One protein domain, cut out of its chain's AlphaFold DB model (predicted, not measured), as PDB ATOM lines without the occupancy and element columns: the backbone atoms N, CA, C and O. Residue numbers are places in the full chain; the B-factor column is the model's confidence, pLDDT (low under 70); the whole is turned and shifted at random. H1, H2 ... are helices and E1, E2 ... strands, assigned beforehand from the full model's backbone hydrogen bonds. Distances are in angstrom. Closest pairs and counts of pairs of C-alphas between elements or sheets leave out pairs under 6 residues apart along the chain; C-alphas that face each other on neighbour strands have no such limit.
ATOM      1  N   VAL A  49     -59.173 -39.529  52.330       90.94
ATOM      2  CA  VAL A  49     -59.190 -39.327  50.869       90.94
ATOM      3  C   VAL A  49     -57.977 -38.541  50.362       90.94
ATOM      4  O   VAL A  49     -57.948 -38.112  49.209       90.94
ATOM      5  N   LEU A  50     -56.955 -38.349  51.202       91.75
ATOM      6  CA  LEU A  50     -55.680 -37.808  50.746       91.75
ATOM      7  C   LEU A  50     -54.944 -38.824  49.853       91.75
ATOM      8  O   LEU A  50     -55.071 -40.034  50.070       91.75
ATOM      9  N   PRO A  51     -54.129 -38.355  48.884       91.12
ATOM     10  CA  PRO A  51     -53.432 -39.224  47.937       91.12
ATOM     11  C   PRO A  51     -52.644 -40.371  48.581       91.12
ATOM     12  O   PRO A  51     -52.832 -41.520  48.192       91.12
ATOM     13  N   GLY A  52     -51.821 -40.082  49.596       91.19
ATOM     14  CA  GLY A  52     -51.001 -41.086  50.287       91.19
ATOM     15  C   GLY A  52     -51.825 -42.243  50.863       91.19
ATOM     16  O   GLY A  52     -51.677 -43.375  50.398       91.19
ATOM     17  N   PRO A  53     -52.750 -41.980  51.806       92.44
ATOM     18  CA  PRO A  53     -53.627 -43.009  52.361       92.44
ATOM     19  C   PRO A  53     -54.449 -43.763  51.311       92.44
ATOM     20  O   PRO A  53     -54.666 -44.965  51.450       92.44
ATOM     21  N   MET A  54     -54.909 -43.093  50.249       92.94
ATOM     22  CA  MET A  54     -55.636 -43.766  49.168       92.94
ATOM     23  C   MET A  54     -54.750 -44.752  48.402       92.94
ATOM     24  O   MET A  54     -55.181 -45.879  48.154       92.94
ATOM     25  N   LEU A  55     -53.522 -44.356  48.058       92.62
ATOM     26  CA  LEU A  55     -52.577 -45.223  47.353       92.62
ATOM     27  C   LEU A  55     -52.146 -46.401  48.228       92.62
ATOM     28  O   LEU A  55     -52.181 -47.528  47.752       92.62
ATOM     29  N   GLN A  56     -51.848 -46.178  49.508       90.56
ATOM     30  CA  GLN A  56     -51.459 -47.244  50.445       90.56
ATOM     31  C   GLN A  56     -52.563 -48.288  50.681       90.56
ATOM     32  O   GLN A  56     -52.275 -49.436  50.999       90.56
ATOM     33  N   ARG A  57     -53.842 -47.919  50.523       91.44
ATOM     34  CA  ARG A  57     -54.953 -48.888  50.566       91.44
ATOM     35  C   ARG A  57     -55.116 -49.666  49.266       91.44
ATOM     36  O   ARG A  57     -55.640 -50.777  49.285       91.44
ATOM     37  N   ALA A  58     -54.766 -49.056  48.138       92.38
ATOM     38  CA  ALA A  58     -54.957 -49.644  46.817       92.38
ATOM     39  C   ALA A  58     -53.764 -50.502  46.373       92.38
ATOM     40  O   ALA A  58     -53.960 -51.473  45.638       92.38
ATOM     41  N   LEU A  59     -52.561 -50.131  46.813       95.12
ATOM     42  CA  LEU A  59     -51.276 -50.674  46.399       95.12
ATOM     43  C   LEU A  59     -50.529 -51.217  47.617       95.12
ATOM     44  O   LEU A  59     -50.417 -50.542  48.638       95.12
ATOM     45  N   SER A  60     -49.970 -52.413  47.490       94.62
ATOM     46  CA  SER A  60     -49.079 -53.007  48.484       94.62
ATOM     47  C   SER A  60     -47.892 -53.623  47.759       94.62
ATOM     48  O   SER A  60     -48.087 -54.428  46.855       94.62
ATOM     49  N   LEU A  61     -46.680 -53.207  48.118       95.94
ATOM     50  CA  LEU A  61     -45.441 -53.754  47.577       95.94
ATOM     51  C   LEU A  61     -44.802 -54.649  48.635       95.94
ATOM     52  O   LEU A  61     -44.565 -54.198  49.754       95.94
ATOM     53  N   ASP A  62     -44.521 -55.893  48.269       95.31
ATOM     54  CA  ASP A  62     -43.613 -56.744  49.026       95.31
ATOM     55  C   ASP A  62     -42.166 -56.404  48.615       95.31
ATOM     56  O   ASP A  62     -41.807 -56.618  47.452       95.31
ATOM     57  N   PRO A  63     -41.344 -55.840  49.519       91.00
ATOM     58  CA  PRO A  63     -39.985 -55.420  49.194       91.00
ATOM     59  C   PRO A  63     -39.035 -56.596  48.932       91.00
ATOM     60  O   PRO A  63     -38.059 -56.414  48.208       91.00
ATOM     61  N   ASP A  64     -39.307 -57.782  49.483       91.38
ATOM     62  CA  ASP A  64     -38.421 -58.941  49.349       91.38
ATOM     63  C   ASP A  64     -38.641 -59.640  48.005       91.38
ATOM     64  O   ASP A  64     -37.691 -60.018  47.317       91.38
ATOM     65  N   SER A  65     -39.906 -59.796  47.609       93.69
ATOM     66  CA  SER A  65     -40.256 -60.421  46.331       93.69
ATOM     67  C   SER A  65     -40.355 -59.433  45.169       93.69
ATOM     68  O   SER A  65     -40.341 -59.860  44.017       93.69
ATOM     69  N   GLY A  66     -40.481 -58.126  45.429       94.94
ATOM     70  CA  GLY A  66     -40.788 -57.117  44.410       94.94
ATOM     71  C   GLY A  66     -42.211 -57.238  43.848       94.94
ATOM     72  O   GLY A  66     -42.508 -56.694  42.782       94.94
ATOM     73  N   GLN A  67     -43.101 -57.977  44.516       97.00
ATOM     74  CA  GLN A  67     -44.467 -58.184  44.048       97.00
ATOM     75  C   GLN A  67     -45.366 -57.009  44.450       97.00
ATOM     76  O   GLN A  67     -45.626 -56.769  45.630       97.00
ATOM     77  N   LEU A  68     -45.887 -56.294  43.454       97.56
ATOM     78  CA  LEU A  68     -46.888 -55.248  43.624       97.56
ATOM     79  C   LEU A  68     -48.290 -55.842  43.544       97.56
ATOM     80  O   LEU A  68     -48.725 -56.319  42.496       97.56
ATOM     81  N   LYS A  69     -49.042 -55.729  44.629       96.81
ATOM     82  CA  LYS A  69     -50.456 -56.067  44.691       96.81
ATOM     83  C   LYS A  69     -51.315 -54.824  44.492       96.81
ATOM     84  O   LYS A  69     -51.214 -53.856  45.245       96.81
ATOM     85  N   VAL A  70     -52.203 -54.885  43.508       95.50
ATOM     86  CA  VAL A  70     -53.240 -53.888  43.232       95.50
ATOM     87  C   VAL A  70     -54.590 -54.570  43.396       95.50
ATOM     88  O   VAL A  70     -55.063 -55.262  42.495       95.50
ATOM     89  N   ARG A  71     -55.213 -54.391  44.566       88.06
ATOM     90  CA  ARG A  71     -56.436 -55.113  44.964       88.06
ATOM     91  C   ARG A  71     -56.269 -56.639  44.843       88.06
ATOM     92  O   ARG A  71     -55.578 -57.246  45.654       88.06
ATOM     93  N   ASP A  72     -56.925 -57.251  43.866       88.88
ATOM     94  CA  ASP A  72     -56.962 -58.682  43.569       88.88
ATOM     95  C   ASP A  72     -55.931 -59.117  42.514       88.88
ATOM     96  O   ASP A  72     -55.829 -60.304  42.213       88.88
ATOM     97  N   ARG A  73     -55.145 -58.183  41.967       94.38
ATOM     98  CA  ARG A  73     -54.126 -58.455  40.946       94.38
ATOM     99  C   ARG A  73     -52.724 -58.285  41.505       94.38
ATOM    100  O   ARG A  73     -52.494 -57.402  42.329       94.38
ATOM    101  N   SER A  74     -51.791 -59.083  41.001       96.06
ATOM    102  CA  SER A  74     -50.372 -58.994  41.337       96.06
ATOM    103  C   SER A  74     -49.542 -58.759  40.082       96.06
ATOM    104  O   SER A  74     -49.817 -59.341  39.034       96.06
ATOM    105  N   PHE A  75     -48.518 -57.922  40.211       96.88
ATOM    106  CA  PHE A  75     -47.555 -57.589  39.173       96.88
ATOM    107  C   PHE A  75     -46.148 -57.760  39.738       96.88
ATOM    108  O   PHE A  75     -45.887 -57.371  40.875       96.88
ATOM    109  N   GLN A  76     -45.243 -58.334  38.954       96.75
ATOM    110  CA  GLN A  76     -43.841 -58.434  39.336       96.75
ATOM    111  C   GLN A  76     -43.126 -57.140  38.941       96.75
ATOM    112  O   GLN A  76     -43.118 -56.782  37.764       96.75
ATOM    113  N   LEU A  77     -42.539 -56.435  39.910       97.19
ATOM    114  CA  LEU A  77     -41.720 -55.261  39.631       97.19
ATOM    115  C   LEU A  77     -40.248 -55.653  39.526       97.19
ATOM    116  O   LEU A  77     -39.700 -56.332  40.395       97.19
ATOM    117  N   GLN A  78     -39.600 -55.193  38.459       95.00
ATOM    118  CA  GLN A  78     -38.191 -55.441  38.148       95.00
ATOM    119  C   GLN A  78     -37.553 -54.189  37.537       95.00
ATOM    120  O   GLN A  78     -36.904 -54.256  36.504       95.00
ATOM    121  N   GLN A  79     -37.767 -53.029  38.172       96.50
ATOM    122  CA  GLN A  79     -37.268 -51.739  37.661       96.50
ATOM    123  C   GLN A  79     -37.809 -51.434  36.256       96.50
ATOM    124  O   GLN A  79     -37.099 -50.940  35.393       96.50
ATOM    125  N   ASN A  80     -39.085 -51.755  36.060       97.62
ATOM    126  CA  ASN A  80     -39.850 -51.677  34.817       97.62
ATOM    127  C   ASN A  80     -41.143 -50.857  35.006       97.62
ATOM    128  O   ASN A  80     -42.085 -50.966  34.223       97.62
ATOM    129  N   LEU A  81     -41.241 -50.083  36.096       98.38
ATOM    130  CA  LEU A  81     -42.423 -49.284  36.395       98.38
ATOM    131  C   LEU A  81     -42.295 -47.899  35.765       98.38
ATOM    132  O   LEU A  81     -41.353 -47.161  36.037       98.38
ATOM    133  N   TYR A  82     -43.304 -47.504  35.010       98.69
ATOM    134  CA  TYR A  82     -43.463 -46.168  34.462       98.69
ATOM    135  C   TYR A  82     -44.692 -45.508  35.069       98.69
ATOM    136  O   TYR A  82     -45.681 -46.171  35.383       98.69
ATOM    137  N   LEU A  83     -44.644 -44.189  35.233       98.56
ATOM    138  CA  LEU A  83     -45.727 -43.432  35.853       98.56
ATOM    139  C   LEU A  83     -46.200 -42.324  34.924       98.56
ATOM    140  O   LEU A  83     -45.431 -41.459  34.522       98.56
ATOM    141  N   VAL A  84     -47.492 -42.295  34.632       98.75
ATOM    142  CA  VAL A  84     -48.117 -41.141  33.986       98.75
ATOM    143  C   VAL A  84     -49.261 -40.639  34.831       98.75
ATOM    144  O   VAL A  84     -49.896 -41.403  35.554       98.75
ATOM    145  N   GLY A  85     -49.566 -39.353  34.741       98.06
ATOM    146  CA  GLY A  85     -50.748 -38.856  35.419       98.06
ATOM    147  C   GLY A  85     -51.219 -37.501  34.952       98.06
ATOM    148  O   GLY A  85     -50.458 -36.710  34.402       98.06
ATOM    149  N   PHE A  86     -52.494 -37.224  35.184       96.94
ATOM    150  CA  PHE A  86     -53.093 -35.935  34.875       96.94
ATOM    151  C   PHE A  86     -54.227 -35.571  35.840       96.94
ATOM    152  O   PHE A  86     -55.062 -36.409  36.192       96.94
ATOM    153  N   GLY A  87     -54.249 -34.310  36.282       94.69
ATOM    154  CA  GLY A  87     -55.309 -33.757  37.133       94.69
ATOM    155  C   GLY A  87     -54.813 -33.035  38.390       94.69
ATOM    156  O   GLY A  87     -53.620 -32.990  38.686       94.69
ATOM    157  N   LYS A  88     -55.751 -32.456  39.155       91.75
ATOM    158  CA  LYS A  88     -55.453 -31.540  40.277       91.75
ATOM    159  C   LYS A  88     -54.682 -32.209  41.422       91.75
ATOM    160  O   LYS A  88     -53.766 -31.607  41.972       91.75
ATOM    161  N   ALA A  89     -55.031 -33.449  41.772       93.69
ATOM    162  CA  ALA A  89     -54.393 -34.173  42.878       93.69
ATOM    163  C   ALA A  89     -53.148 -34.975  42.461       93.69
ATOM    164  O   ALA A  89     -52.500 -35.578  43.315       93.69
ATOM    165  N   VAL A  90     -52.810 -35.003  41.166       96.94
ATOM    166  CA  VAL A  90     -51.792 -35.926  40.648       96.94
ATOM    167  C   VAL A  90     -50.401 -35.630  41.181       96.94
ATOM    168  O   VAL A  90     -49.651 -36.576  41.379       96.94
ATOM    169  N   LEU A  91     -50.070 -34.374  41.495       96.94
ATOM    170  CA  LEU A  91     -48.782 -34.062  42.120       96.94
ATOM    171  C   LEU A  91     -48.604 -34.832  43.439       96.94
ATOM    172  O   LEU A  91     -47.635 -35.565  43.588       96.94
ATOM    173  N   GLY A  92     -49.591 -34.768  44.340       96.19
ATOM    174  CA  GLY A  92     -49.549 -35.517  45.599       96.19
ATOM    175  C   GLY A  92     -49.654 -37.036  45.410       96.19
ATOM    176  O   GLY A  92     -49.035 -37.789  46.156       96.19
ATOM    177  N   MET A  93     -50.402 -37.506  44.403       97.38
ATOM    178  CA  MET A  93     -50.463 -38.941  44.077       97.38
ATOM    179  C   MET A  93     -49.121 -39.465  43.562       97.38
ATOM    180  O   MET A  93     -48.717 -40.556  43.943       97.38
ATOM    181  N   ALA A  94     -48.431 -38.697  42.718       97.94
ATOM    182  CA  ALA A  94     -47.127 -39.063  42.183       97.94
ATOM    183  C   ALA A  94     -46.072 -39.098  43.289       97.94
ATOM    184  O   ALA A  94     -45.299 -40.047  43.337       97.94
ATOM    185  N   THR A  95     -46.097 -38.134  44.214       97.19
ATOM    186  CA  THR A  95     -45.227 -38.138  45.397       97.19
ATOM    187  C   THR A  95     -45.425 -39.401  46.232       97.19
ATOM    188  O   THR A  95     -44.469 -40.128  46.480       97.19
ATOM    189  N   ALA A  96     -46.672 -39.737  46.575       96.44
ATOM    190  CA  ALA A  96     -46.973 -40.956  47.327       96.44
ATOM    191  C   ALA A  96     -46.611 -42.247  46.565       96.44
ATOM    192  O   ALA A  96     -46.160 -43.223  47.165       96.44
ATOM    193  N   ALA A  97     -46.801 -42.273  45.242       97.12
ATOM    194  CA  ALA A  97     -46.407 -43.407  44.410       97.12
ATOM    195  C   ALA A  97     -44.882 -43.568  44.347       97.12
ATOM    196  O   ALA A  97     -44.390 -44.689  44.420       97.12
ATOM    197  N   GLU A  98     -44.133 -42.468  44.233       96.38
ATOM    198  CA  GLU A  98     -42.668 -42.478  44.227       96.38
ATOM    199  C   GLU A  98     -42.104 -42.903  45.589       96.38
ATOM    200  O   GLU A  98     -41.122 -43.638  45.642       96.38
ATOM    201  N   GLU A  99     -42.739 -42.524  46.697       95.00
ATOM    202  CA  GLU A  99     -42.357 -43.017  48.025       95.00
ATOM    203  C   GLU A  99     -42.528 -44.531  48.164       95.00
ATOM    204  O   GLU A  99     -41.656 -45.192  48.725       95.00
ATOM    205  N   LEU A 100     -43.626 -45.083  47.638       94.94
ATOM    206  CA  LEU A 100     -43.933 -46.510  47.742       94.94
ATOM    207  C   LEU A 100     -43.150 -47.365  46.733       94.94
ATOM    208  O   LEU A 100     -42.733 -48.471  47.061       94.94
ATOM    209  N   LEU A 101     -42.982 -46.880  45.501       96.38
ATOM    210  CA  LEU A 101     -42.536 -47.675  44.348       96.38
ATOM    211  C   LEU A 101     -41.261 -47.131  43.686       96.38
ATOM    212  O   LEU A 101     -40.831 -47.650  42.655       96.38
ATOM    213  N   GLY A 102     -40.643 -46.090  44.251       95.44
ATOM    214  CA  GLY A 102     -39.557 -45.335  43.619       95.44
ATOM    215  C   GLY A 102     -38.326 -46.160  43.243       95.44
ATOM    216  O   GLY A 102     -37.645 -45.826  42.278       95.44
ATOM    217  N   GLN A 103     -38.067 -47.271  43.940       95.00
ATOM    218  CA  GLN A 103     -36.972 -48.187  43.593       95.00
ATOM    219  C   GLN A 103     -37.181 -48.877  42.238       95.00
ATOM    220  O   GLN A 103     -36.209 -49.175  41.546       95.00
ATOM    221  N   HIS A 104     -38.437 -49.103  41.845       97.25
ATOM    222  CA  HIS A 104     -38.789 -49.741  40.578       97.25
ATOM    223  C   HIS A 104     -39.202 -48.738  39.493       97.25
ATOM    224  O   HIS A 104     -39.295 -49.115  38.326       97.25
ATOM    225  N   LEU A 105     -39.459 -47.479  39.866       97.75
ATOM    226  CA  LEU A 105     -39.865 -46.417  38.951       97.75
ATOM    227  C   LEU A 105     -38.710 -46.046  38.019       97.75
ATOM    228  O   LEU A 105     -37.708 -45.528  38.494       97.75
ATOM    229  N   VAL A 106     -38.851 -46.249  36.713       98.12
ATOM    230  CA  VAL A 106     -37.866 -45.889  35.679       98.12
ATOM    231  C   VAL A 106     -37.973 -44.414  35.318       98.12
ATOM    232  O   VAL A 106     -36.991 -43.676  35.377       98.12
ATOM    233  N   GLN A 107     -39.181 -43.981  34.962       97.81
ATOM    234  CA  GLN A 107     -39.477 -42.621  34.530       97.81
ATOM    235  C   GLN A 107     -40.956 -42.317  34.757       97.81
ATOM    236  O   GLN A 107     -41.809 -43.206  34.668       97.81
ATOM    237  N   GLY A 108     -41.282 -41.046  34.990       98.50
ATOM    238  CA  GLY A 108     -42.666 -40.603  34.937       98.50
ATOM    239  C   GLY A 108     -42.885 -39.241  34.299       98.50
ATOM    240  O   GLY A 108     -41.968 -38.432  34.173       98.50
ATOM    241  N   VAL A 109     -44.126 -38.993  33.886       98.69
ATOM    242  CA  VAL A 109     -44.583 -37.713  33.335       98.69
ATOM    243  C   VAL A 109     -45.971 -37.395  33.874       98.69
ATOM    244  O   VAL A 109     -46.917 -38.148  33.650       98.69
ATOM    245  N   ILE A 110     -46.122 -36.250  34.535       98.50
ATOM    246  CA  ILE A 110     -47.419 -35.787  35.031       98.50
ATOM    247  C   ILE A 110     -47.810 -34.422  34.462       98.50
ATOM    248  O   ILE A 110     -46.975 -33.535  34.292       98.50
ATOM    249  N   SER A 111     -49.105 -34.253  34.199       97.88
ATOM    250  CA  SER A 111     -49.740 -32.998  33.804       97.88
ATOM    251  C   SER A 111     -50.605 -32.473  34.943       97.88
ATOM    252  O   SER A 111     -51.560 -33.123  35.372       97.88
ATOM    253  N   VAL A 112     -50.283 -31.295  35.457       96.75
ATOM    254  CA  VAL A 112     -50.976 -30.715  36.608       96.75
ATOM    255  C   VAL A 112     -51.366 -29.261  36.329       96.75
ATOM    256  O   VAL A 112     -50.766 -28.621  35.460       96.75
ATOM    257  N   PRO A 113     -52.379 -28.716  37.027       95.12
ATOM    258  CA  PRO A 113     -52.775 -27.329  36.844       95.12
ATOM    259  C   PRO A 113     -51.644 -26.361  37.177       95.12
ATOM    260  O   PRO A 113     -50.879 -26.566  38.123       95.12
ATOM    261  N   LYS A 114     -51.593 -25.262  36.434       95.31
ATOM    262  CA  LYS A 114     -50.641 -24.181  36.660       95.31
ATOM    263  C   LYS A 114     -50.746 -23.616  38.078       95.31
ATOM    264  O   LYS A 114     -51.836 -23.300  38.546       95.31
ATOM    265  N   GLY A 115     -49.601 -23.462  38.741       93.75
ATOM    266  CA  GLY A 115     -49.489 -22.906  40.088       93.75
ATOM    267  C   GLY A 115     -49.719 -23.908  41.221       93.75
ATOM    268  O   GLY A 115     -49.636 -23.512  42.382       93.75
ATOM    269  N   ILE A 116     -49.983 -25.191  40.933       92.69
ATOM    270  CA  ILE A 116     -50.263 -26.181  41.985       92.69
ATOM    271  C   ILE A 116     -49.071 -26.391  42.928       92.69
ATOM    272  O   ILE A 116     -49.279 -26.533  44.132       92.69
ATOM    273  N   ARG A 117     -47.829 -26.359  42.419       93.06
ATOM    274  CA  ARG A 117     -46.622 -26.504  43.246       93.06
ATOM    275  C   ARG A 117     -46.498 -25.344  44.226       93.06
ATOM    276  O   ARG A 117     -46.423 -25.571  45.428       93.06
ATOM    277  N   ALA A 118     -46.585 -24.117  43.716       93.75
ATOM    278  CA  ALA A 118     -46.548 -22.909  44.537       93.75
ATOM    279  C   ALA A 118     -47.690 -22.888  45.571       93.75
ATOM    280  O   ALA A 118     -47.483 -22.524  46.727       93.75
ATOM    281  N   ALA A 119     -48.891 -23.335  45.185       92.56
ATOM    282  CA  ALA A 119     -50.018 -23.459  46.102       92.56
ATOM    283  C   ALA A 119     -49.724 -24.454  47.240       92.56
ATOM    284  O   ALA A 119     -49.979 -24.133  48.400       92.56
ATOM    285  N   MET A 120     -49.146 -25.623  46.942       92.81
ATOM    286  CA  MET A 120     -48.753 -26.606  47.961       92.81
ATOM    287  C   MET A 120     -47.648 -26.085  48.886       92.81
ATOM    288  O   MET A 120     -47.754 -26.248  50.100       92.81
ATOM    289  N   GLU A 121     -46.639 -25.407  48.340       93.31
ATOM    290  CA  GLU A 121     -45.564 -24.781  49.123       93.31
ATOM    291  C   GLU A 121     -46.119 -23.724  50.084       93.31
ATOM    292  O   GLU A 121     -45.836 -23.763  51.281       93.31
ATOM    293  N   SER A 122     -46.976 -22.827  49.583       94.50
ATOM    294  CA  SER A 122     -47.612 -21.780  50.396       94.50
ATOM    295  C   SER A 122     -48.542 -22.336  51.479       94.50
ATOM    296  O   SER A 122     -48.708 -21.722  52.530       94.50
ATOM    297  N   ALA A 123     -49.124 -23.514  51.239       92.75
ATOM    298  CA  ALA A 123     -49.984 -24.213  52.185       92.75
ATOM    299  C   ALA A 123     -49.207 -25.084  53.190       92.75
ATOM    300  O   ALA A 123     -49.845 -25.765  53.991       92.75
ATOM    301  N   GLY A 124     -47.868 -25.099  53.142       94.00
ATOM    302  CA  GLY A 124     -47.043 -25.918  54.035       94.00
ATOM    303  C   GLY A 124     -47.183 -27.423  53.799       94.00
ATOM    304  O   GLY A 124     -47.069 -28.191  54.746       94.00
ATOM    305  N   LYS A 125     -47.483 -27.838  52.560       91.75
ATOM    306  CA  LYS A 125     -47.688 -29.244  52.171       91.75
ATOM    307  C   LYS A 125     -46.477 -29.816  51.439       91.75
ATOM    308  O   LYS A 125     -46.607 -30.348  50.332       91.75
ATOM    309  N   GLN A 126     -45.282 -29.636  52.002       91.88
ATOM    310  CA  GLN A 126     -44.040 -30.097  51.372       91.88
ATOM    311  C   GLN A 126     -44.011 -31.619  51.180       91.88
ATOM    312  O   GLN A 126     -43.414 -32.093  50.220       91.88
ATOM    313  N   GLU A 127     -44.707 -32.380  52.025       91.00
ATOM    314  CA  GLU A 127     -44.863 -33.834  51.917       91.00
ATOM    315  C   GLU A 127     -45.629 -34.282  50.664       91.00
ATOM    316  O   GLU A 127     -45.584 -35.451  50.295       91.00
ATOM    317  N   MET A 128     -46.343 -33.373  49.993       92.69
ATOM    318  CA  MET A 128     -47.039 -33.664  48.735       92.69
ATOM    319  C   MET A 128     -46.210 -33.311  47.496       92.69
ATOM    320  O   MET A 128     -46.679 -33.515  46.373       92.69
ATOM    321  N   LEU A 129     -44.992 -32.795  47.676       95.50
ATOM    322  CA  LEU A 129     -44.084 -32.427  46.597       95.50
ATOM    323  C   LEU A 129     -43.067 -33.539  46.330       95.50
ATOM    324  O   LEU A 129     -42.506 -34.130  47.247       95.50
ATOM    325  N   LEU A 130     -42.786 -33.765  45.049       96.31
ATOM    326  CA  LEU A 130     -41.744 -34.693  44.618       96.31
ATOM    327  C   LEU A 130     -40.373 -34.267  45.155       96.31
ATOM    328  O   LEU A 130     -40.058 -33.072  45.222       96.31
ATOM    329  N   LYS A 131     -39.542 -35.258  45.488       92.50
ATOM    330  CA  LYS A 131     -38.193 -35.038  46.020       92.50
ATOM    331  C   LYS A 131     -37.289 -34.359  44.980       92.50
ATOM    332  O   LYS A 131     -37.512 -34.503  43.771       92.50
ATOM    333  N   PRO A 132     -36.226 -33.655  45.415       88.69
ATOM    334  CA  PRO A 132     -35.161 -33.246  44.508       88.69
ATOM    335  C   PRO A 132     -34.648 -34.462  43.728       88.69
ATOM    336  O   PRO A 132     -34.455 -35.527  44.309       88.69
ATOM    337  N   HIS A 133     -34.435 -34.305  42.420       90.25
ATOM    338  CA  HIS A 133     -33.994 -35.383  41.521       90.25
ATOM    339  C   HIS A 133     -34.992 -36.546  41.341       90.25
ATOM    340  O   HIS A 133     -34.584 -37.653  40.991       90.25
ATOM    341  N   SER A 134     -36.291 -36.299  41.543       96.31
ATOM    342  CA  SER A 134     -37.353 -37.238  41.164       96.31
ATOM    343  C   SER A 134     -37.231 -37.689  39.702       96.31
ATOM    344  O   SER A 134     -36.855 -36.915  38.817       96.31
ATOM    345  N   ARG A 135     -37.611 -38.946  39.443       96.56
ATOM    346  CA  ARG A 135     -37.706 -39.517  38.088       96.56
ATOM    347  C   ARG A 135     -38.976 -39.078  37.347       96.56
ATOM    348  O   ARG A 135     -39.175 -39.452  36.190       96.56
ATOM    349  N   VAL A 136     -39.846 -38.305  37.999       98.31
ATOM    350  CA  VAL A 136     -41.115 -37.822  37.450       98.31
ATOM    351  C   VAL A 136     -40.973 -36.381  36.958       98.31
ATOM    352  O   VAL A 136     -40.772 -35.450  37.738       98.31
ATOM    353  N   LEU A 137     -41.155 -36.174  35.654       97.88
ATOM    354  CA  LEU A 137     -41.303 -34.841  35.084       97.88
ATOM    355  C   LEU A 137     -42.685 -34.262  35.363       97.88
ATOM    356  O   LEU A 137     -43.704 -34.911  35.126       97.88
ATOM    357  N   VAL A 138     -42.719 -32.994  35.766       97.81
ATOM    358  CA  VAL A 138     -43.957 -32.264  36.046       97.81
ATOM    359  C   VAL A 138     -44.165 -31.169  35.010       97.81
ATOM    360  O   VAL A 138     -43.342 -30.265  34.884       97.81
ATOM    361  N   PHE A 139     -45.294 -31.223  34.312       97.81
ATOM    362  CA  PHE A 139     -45.760 -30.163  33.427       97.81
ATOM    363  C   PHE A 139     -46.917 -29.417  34.084       97.81
ATOM    364  O   PHE A 139     -47.982 -29.989  34.320       97.81
ATOM    365  N   GLU A 140     -46.715 -28.128  34.343       97.31
ATOM    366  CA  GLU A 140     -47.764 -27.220  34.798       97.31
ATOM    367  C   GLU A 140     -48.427 -26.531  33.603       97.31
ATOM    368  O   GLU A 140     -47.774 -25.788  32.871       97.31
ATOM    369  N   GLY A 141     -49.722 -26.765  33.412       95.69
ATOM    370  CA  GLY A 141     -50.500 -26.189  32.317       95.69
ATOM    371  C   GLY A 141     -51.976 -26.088  32.664       95.69
ATOM    372  O   GLY A 141     -52.354 -26.048  33.834       95.69
ATOM    373  N   ALA A 142     -52.816 -26.046  31.642       93.25
ATOM    374  CA  ALA A 142     -54.259 -25.912  31.777       93.25
ATOM    375  C   ALA A 142     -54.692 -24.696  32.625       93.25
ATOM    376  O   ALA A 142     -55.509 -24.815  33.543       93.25
ATOM    377  N   ALA A 143     -54.112 -23.519  32.358       91.19
ATOM    378  CA  ALA A 143     -54.459 -22.298  33.084       91.19
ATOM    379  C   ALA A 143     -55.972 -22.010  33.004       91.19
ATOM    380  O   ALA A 143     -56.571 -22.088  31.932       91.19
ATOM    381  N   ASN A 144     -56.591 -21.664  34.137       88.50
ATOM    382  CA  ASN A 144     -58.046 -21.487  34.269       88.50
ATOM    383  C   ASN A 144     -58.865 -22.720  33.838       88.50
ATOM    384  O   ASN A 144     -59.983 -22.587  33.336       88.50
ATOM    385  N   ASN A 145     -58.282 -23.918  33.957       87.69
ATOM    386  CA  ASN A 145     -58.851 -25.173  33.471       87.69
ATOM    387  C   ASN A 145     -59.197 -25.155  31.964       87.69
ATOM    388  O   ASN A 145     -60.135 -25.821  31.524       87.69
ATOM    389  N   LEU A 146     -58.453 -24.381  31.169       91.12
ATOM    390  CA  LEU A 146     -58.576 -24.326  29.713       91.12
ATOM    391  C   LEU A 146     -57.392 -25.036  29.055       91.12
ATOM    392  O   LEU A 146     -56.279 -24.926  29.556       91.12
ATOM    393  N   PRO A 147     -57.585 -25.728  27.918       91.12
ATOM    394  CA  PRO A 147     -56.470 -26.326  27.196       91.12
ATOM    395  C   PRO A 147     -55.486 -25.243  26.736       91.12
ATOM    396  O   PRO A 147     -55.875 -24.255  26.112       91.12
ATOM    397  N   ASP A 148     -54.201 -25.447  27.014       95.44
ATOM    398  CA  ASP A 148     -53.117 -24.555  26.610       95.44
ATOM    399  C   ASP A 148     -51.940 -25.337  26.005       95.44
ATOM    400  O   ASP A 148     -51.953 -26.568  25.890       95.44
ATOM    401  N   ARG A 149     -50.910 -24.609  25.555       97.56
ATOM    402  CA  ARG A 149     -49.717 -25.221  24.953       97.56
ATOM    403  C   ARG A 149     -48.964 -26.105  25.945       97.56
ATOM    404  O   ARG A 149     -48.353 -27.080  25.522       97.56
ATOM    405  N   ASP A 150     -49.009 -25.789  27.231       97.12
ATOM    406  CA  ASP A 150     -48.283 -26.522  28.266       97.12
ATOM    407  C   ASP A 150     -48.964 -27.858  28.570       97.12
ATOM    408  O   ASP A 150     -48.300 -28.894  28.602       97.12
ATOM    409  N   ALA A 151     -50.295 -27.865  28.650       96.00
ATOM    410  CA  ALA A 151     -51.104 -29.075  28.716       96.00
ATOM    411  C   ALA A 151     -50.926 -29.948  27.463       96.00
ATOM    412  O   ALA A 151     -50.791 -31.165  27.578       96.00
ATOM    413  N   LEU A 152     -50.851 -29.345  26.268       98.12
ATOM    414  CA  LEU A 152     -50.552 -30.088  25.040       98.12
ATOM    415  C   LEU A 152     -49.153 -30.722  25.084       98.12
ATOM    416  O   LEU A 152     -49.008 -31.892  24.738       98.12
ATOM    417  N   ARG A 153     -48.128 -29.984  25.531       98.44
ATOM    418  CA  ARG A 153     -46.770 -30.528  25.708       98.44
ATOM    419  C   ARG A 153     -46.765 -31.708  26.676       98.44
ATOM    420  O   ARG A 153     -46.155 -32.728  26.369       98.44
ATOM    421  N   ALA A 154     -47.489 -31.598  27.787       98.12
ATOM    422  CA  ALA A 154     -47.637 -32.682  28.750       98.12
ATOM    423  C   ALA A 154     -48.295 -33.920  28.119       98.12
ATOM    424  O   ALA A 154     -47.783 -35.028  28.253       98.12
ATOM    425  N   ALA A 155     -49.389 -33.731  27.376       98.25
ATOM    426  CA  ALA A 155     -50.087 -34.817  26.690       98.25
ATOM    427  C   ALA A 155     -49.200 -35.512  25.643       98.25
ATOM    428  O   ALA A 155     -49.195 -36.739  25.557       98.25
ATOM    429  N   LEU A 156     -48.416 -34.746  24.877       98.56
ATOM    430  CA  LEU A 156     -47.454 -35.295  23.917       98.56
ATOM    431  C   LEU A 156     -46.337 -36.084  24.612       98.56
ATOM    432  O   LEU A 156     -45.981 -37.155  24.133       98.56
ATOM    433  N   ALA A 157     -45.823 -35.596  25.743       98.62
ATOM    434  CA  ALA A 157     -44.806 -36.297  26.524       98.62
ATOM    435  C   ALA A 157     -45.344 -37.600  27.145       98.62
ATOM    436  O   ALA A 157     -44.659 -38.619  27.106       98.62
ATOM    437  N   ILE A 158     -46.582 -37.594  27.654       98.62
ATOM    438  CA  ILE A 158     -47.272 -38.804  28.135       98.62
ATOM    439  C   ILE A 158     -47.435 -39.811  26.994       98.62
ATOM    440  O   ILE A 158     -47.117 -40.985  27.171       98.62
ATOM    441  N   ARG A 159     -47.892 -39.357  25.818       98.56
ATOM    442  CA  ARG A 159     -48.040 -40.217  24.638       98.56
ATOM    443  C   ARG A 159     -46.703 -40.840  24.244       98.56
ATOM    444  O   ARG A 159     -46.636 -42.049  24.087       98.56
ATOM    445  N   GLN A 160     -45.652 -40.029  24.136       98.50
ATOM    446  CA  GLN A 160     -44.321 -40.497  23.758       98.50
ATOM    447  C   GLN A 160     -43.763 -41.524  24.753       98.50
ATOM    448  O   GLN A 160     -43.162 -42.506  24.331       98.50
ATOM    449  N   LEU A 161     -43.963 -41.311  26.059       98.38
ATOM    450  CA  LEU A 161     -43.568 -42.282  27.078       98.38
ATOM    451  C   LEU A 161     -44.318 -43.604  26.883       98.38
ATOM    452  O   LEU A 161     -43.683 -44.649  26.860       98.38
ATOM    453  N   ALA A 162     -45.639 -43.556  26.697       98.19
ATOM    454  CA  ALA A 162     -46.460 -44.752  26.519       98.19
ATOM    455  C   ALA A 162     -46.149 -45.514  25.216       98.19
ATOM    456  O   ALA A 162     -46.156 -46.739  25.215       98.19
ATOM    457  N   GLU A 163     -45.853 -44.806  24.121       98.25
ATOM    458  CA  GLU A 163     -45.463 -45.393  22.827       98.25
ATOM    459  C   GLU A 163     -44.124 -46.146  22.891       98.25
ATOM    460  O   GLU A 163     -43.884 -47.025  22.068       98.25
ATOM    461  N   GLY A 164     -43.254 -45.807  23.848       97.25
ATOM    462  CA  GLY A 164     -41.953 -46.453  24.032       97.25
ATOM    463  C   GLY A 164     -41.972 -47.711  24.903       97.25
ATOM    464  O   GLY A 164     -40.918 -48.319  25.069       97.25
ATOM    465  N   LEU A 165     -43.122 -48.081  25.478       98.06
ATOM    466  CA  LEU A 165     -43.225 -49.216  26.397       98.06
ATOM    467  C   LEU A 165     -43.316 -50.554  25.663       98.06
ATOM    468  O   LEU A 165     -43.884 -50.666  24.575       98.06
ATOM    469  N   THR A 166     -42.794 -51.584  26.312       97.50
ATOM    470  CA  THR A 166     -42.810 -52.974  25.860       97.50
ATOM    471  C   THR A 166     -43.806 -53.811  26.671       97.50
ATOM    472  O   THR A 166     -44.461 -53.320  27.589       97.50
ATOM    473  N   ALA A 167     -43.945 -55.095  26.329       96.44
ATOM    474  CA  ALA A 167     -44.815 -56.018  27.062       96.44
ATOM    475  C   ALA A 167     -44.314 -56.335  28.484       96.44
ATOM    476  O   ALA A 167     -45.106 -56.779  29.314       96.44
ATOM    477  N   ASP A 168     -43.029 -56.096  28.753       96.44
ATOM    478  CA  ASP A 168     -42.401 -56.345  30.050       96.44
ATOM    479  C   ASP A 168     -42.507 -55.133  30.991       96.44
ATOM    480  O   ASP A 168     -42.144 -55.228  32.162       96.44
ATOM    481  N   ASP A 169     -43.029 -54.001  30.510       97.81
ATOM    482  CA  ASP A 169     -43.156 -52.767  31.280       97.81
ATOM    483  C   ASP A 169     -44.529 -52.634  31.945       97.81
ATOM    484  O   ASP A 169     -45.569 -53.019  31.403       97.81
ATOM    485  N   LEU A 170     -44.551 -52.009  33.123       98.00
ATOM    486  CA  LEU A 170     -45.780 -51.684  33.836       98.00
ATOM    487  C   LEU A 170     -46.020 -50.175  33.828       98.00
ATOM    488  O   LEU A 170     -45.213 -49.411  34.346       98.00
ATOM    489  N   LEU A 171     -47.172 -49.739  33.317       98.44
ATOM    490  CA  LEU A 171     -47.579 -48.333  33.340       98.44
ATOM    491  C   LEU A 171     -48.620 -48.068  34.435       98.44
ATOM    492  O   LEU A 171     -49.776 -48.479  34.328       98.44
ATOM    493  N   LEU A 172     -48.234 -47.314  35.463       98.12
ATOM    494  CA  LEU A 172     -49.145 -46.775  36.467       98.12
ATOM    495  C   LEU A 172     -49.738 -45.446  35.983       98.12
ATOM    496  O   LEU A 172     -49.023 -44.460  35.806       98.12
ATOM    497  N   VAL A 173     -51.061 -45.415  35.806       98.19
ATOM    498  CA  VAL A 173     -51.803 -44.227  35.358       98.19
ATOM    499  C   VAL A 173     -52.537 -43.585  36.538       98.19
ATOM    500  O   VAL A 173     -53.472 -44.163  37.091       98.19
ATOM    501  N   LEU A 174     -52.136 -42.371  36.914       97.62
ATOM    502  CA  LEU A 174     -52.734 -41.583  37.991       97.62
ATOM    503  C   LEU A 174     -53.731 -40.568  37.425       97.62
ATOM    504  O   LEU A 174     -53.356 -39.637  36.712       97.62
ATOM    505  N   ILE A 175     -55.009 -40.719  37.768       95.75
ATOM    506  CA  ILE A 175     -56.081 -39.861  37.255       95.75
ATOM    507  C   ILE A 175     -56.753 -39.141  38.418       95.75
ATOM    508  O   ILE A 175     -57.173 -39.761  39.392       95.75
ATOM    509  N   SER A 176     -56.892 -37.824  38.287       93.06
ATOM    510  CA  SER A 176     -57.684 -36.992  39.191       93.06
ATOM    511  C   SER A 176     -58.607 -36.081  38.382       93.06
ATOM    512  O   SER A 176     -58.278 -35.681  37.267       93.06
TER     513      SER A 176
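What this domain is: This is residues 49 to 176 of the 232 residues of the protein "glycerate kinase isoform X2" of Physeter macrocephalus (UniProt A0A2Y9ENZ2). A parallel sheet of four strands, order E6 E5 E4 E7, lies between two helices that run along it, H4 covering one face and H2 the other, in three layers. On H2's side, H1 packs on H2 and a small antiparallel sheet, E1 E2 E3, lies near H2's residues 97 to 101, while H3 is near H2's other end. The printed part has 128 residues with four named helices and seven named strands, in the order H1 E1 E2 E3 E4 H2 E5 H3 E6 H4 E7; the class is mixed. It is compact, with a radius of gyration of the C-alphas of 14.6 A and spans of 43 by 34 by 27 A.

How they stand to each other: H1, residues 51 to 58, is followed by E1, residues 59 to 61, E2, residues 67 to 70, and E3, residues 73 to 76, a meander, each strand the antiparallel neighbour of the one before. E1 and E2 are a hairpin, with N 60 and O 69 within hydrogen-bond range at 2.9 A; E2 and E3 are another, with N 68 and O 75 at 2.8 A. H1 only grazes this sheet, with residues 53 to 58. E4, residues 81 to 86, H2, residues 90 to 101, and E5, residues 105 to 113, form a strand-helix-strand unit, two parallel neighbour strands with a helix between, its crossover right-handed. E5, H3, residues 116 to 122, and E6, residues 136 to 141, form a second right-handed one. E6, H4, residues 149 to 163, and E7, residues 170 to 175, form a split one, also right-handed, with E5 and E4 between its strands. Within hydrogen-bond range are N 106 and O 81 of E5 and E4, 2.7 A, N 137 and O 108 of E6 and E5, 2.8 A, and N 82 and O 170 of E4 and E7, 2.8 A. H2 is on this sheet at a height of 8.7 A, over E5 and E4, along the strands at 6 degrees to E4 on the local plane. H4 is on the opposite face at a height of 8.6 A, along the strands at 24 degrees to E5 on the local plane; its closest C-alpha to E5 is that of Ala 154, 5.5 A from that of Ser 111. H2 touches H1 with residues 92 to 97 alone, at a steep tilt of 51 degrees, the same way; their closest C-alphas, Pro 51 and Met 93, are 4.9 A apart. H2 and H3 are close but not clearly touching, the closest C-alphas, Leu 91 and Arg 117, being 7.9 A apart. Every O i to N i+4 pair is within hydrogen-bond range in H1, H2, H3 and H4.

Where its parts are: H1 begins at C-alpha 51, (-53.432, -39.224, 47.937). From first to last C-alpha, E4 is 17.2 A long, H2 15.4 A, E5 23.1 A, E6 15.8 A, H4 20.7 A and E7 16.0 A. E7 ends at C-alpha 175, (-56.081, -39.861, 37.255).

The domain as a whole: The C-alphas farthest apart, Asp 64 and Asn 144, are 44.9 A apart. The printed part has no cut, and its one long link is H3 to E6. Mean pLDDT of the printed part is 95.4, and no printed residue is under 70.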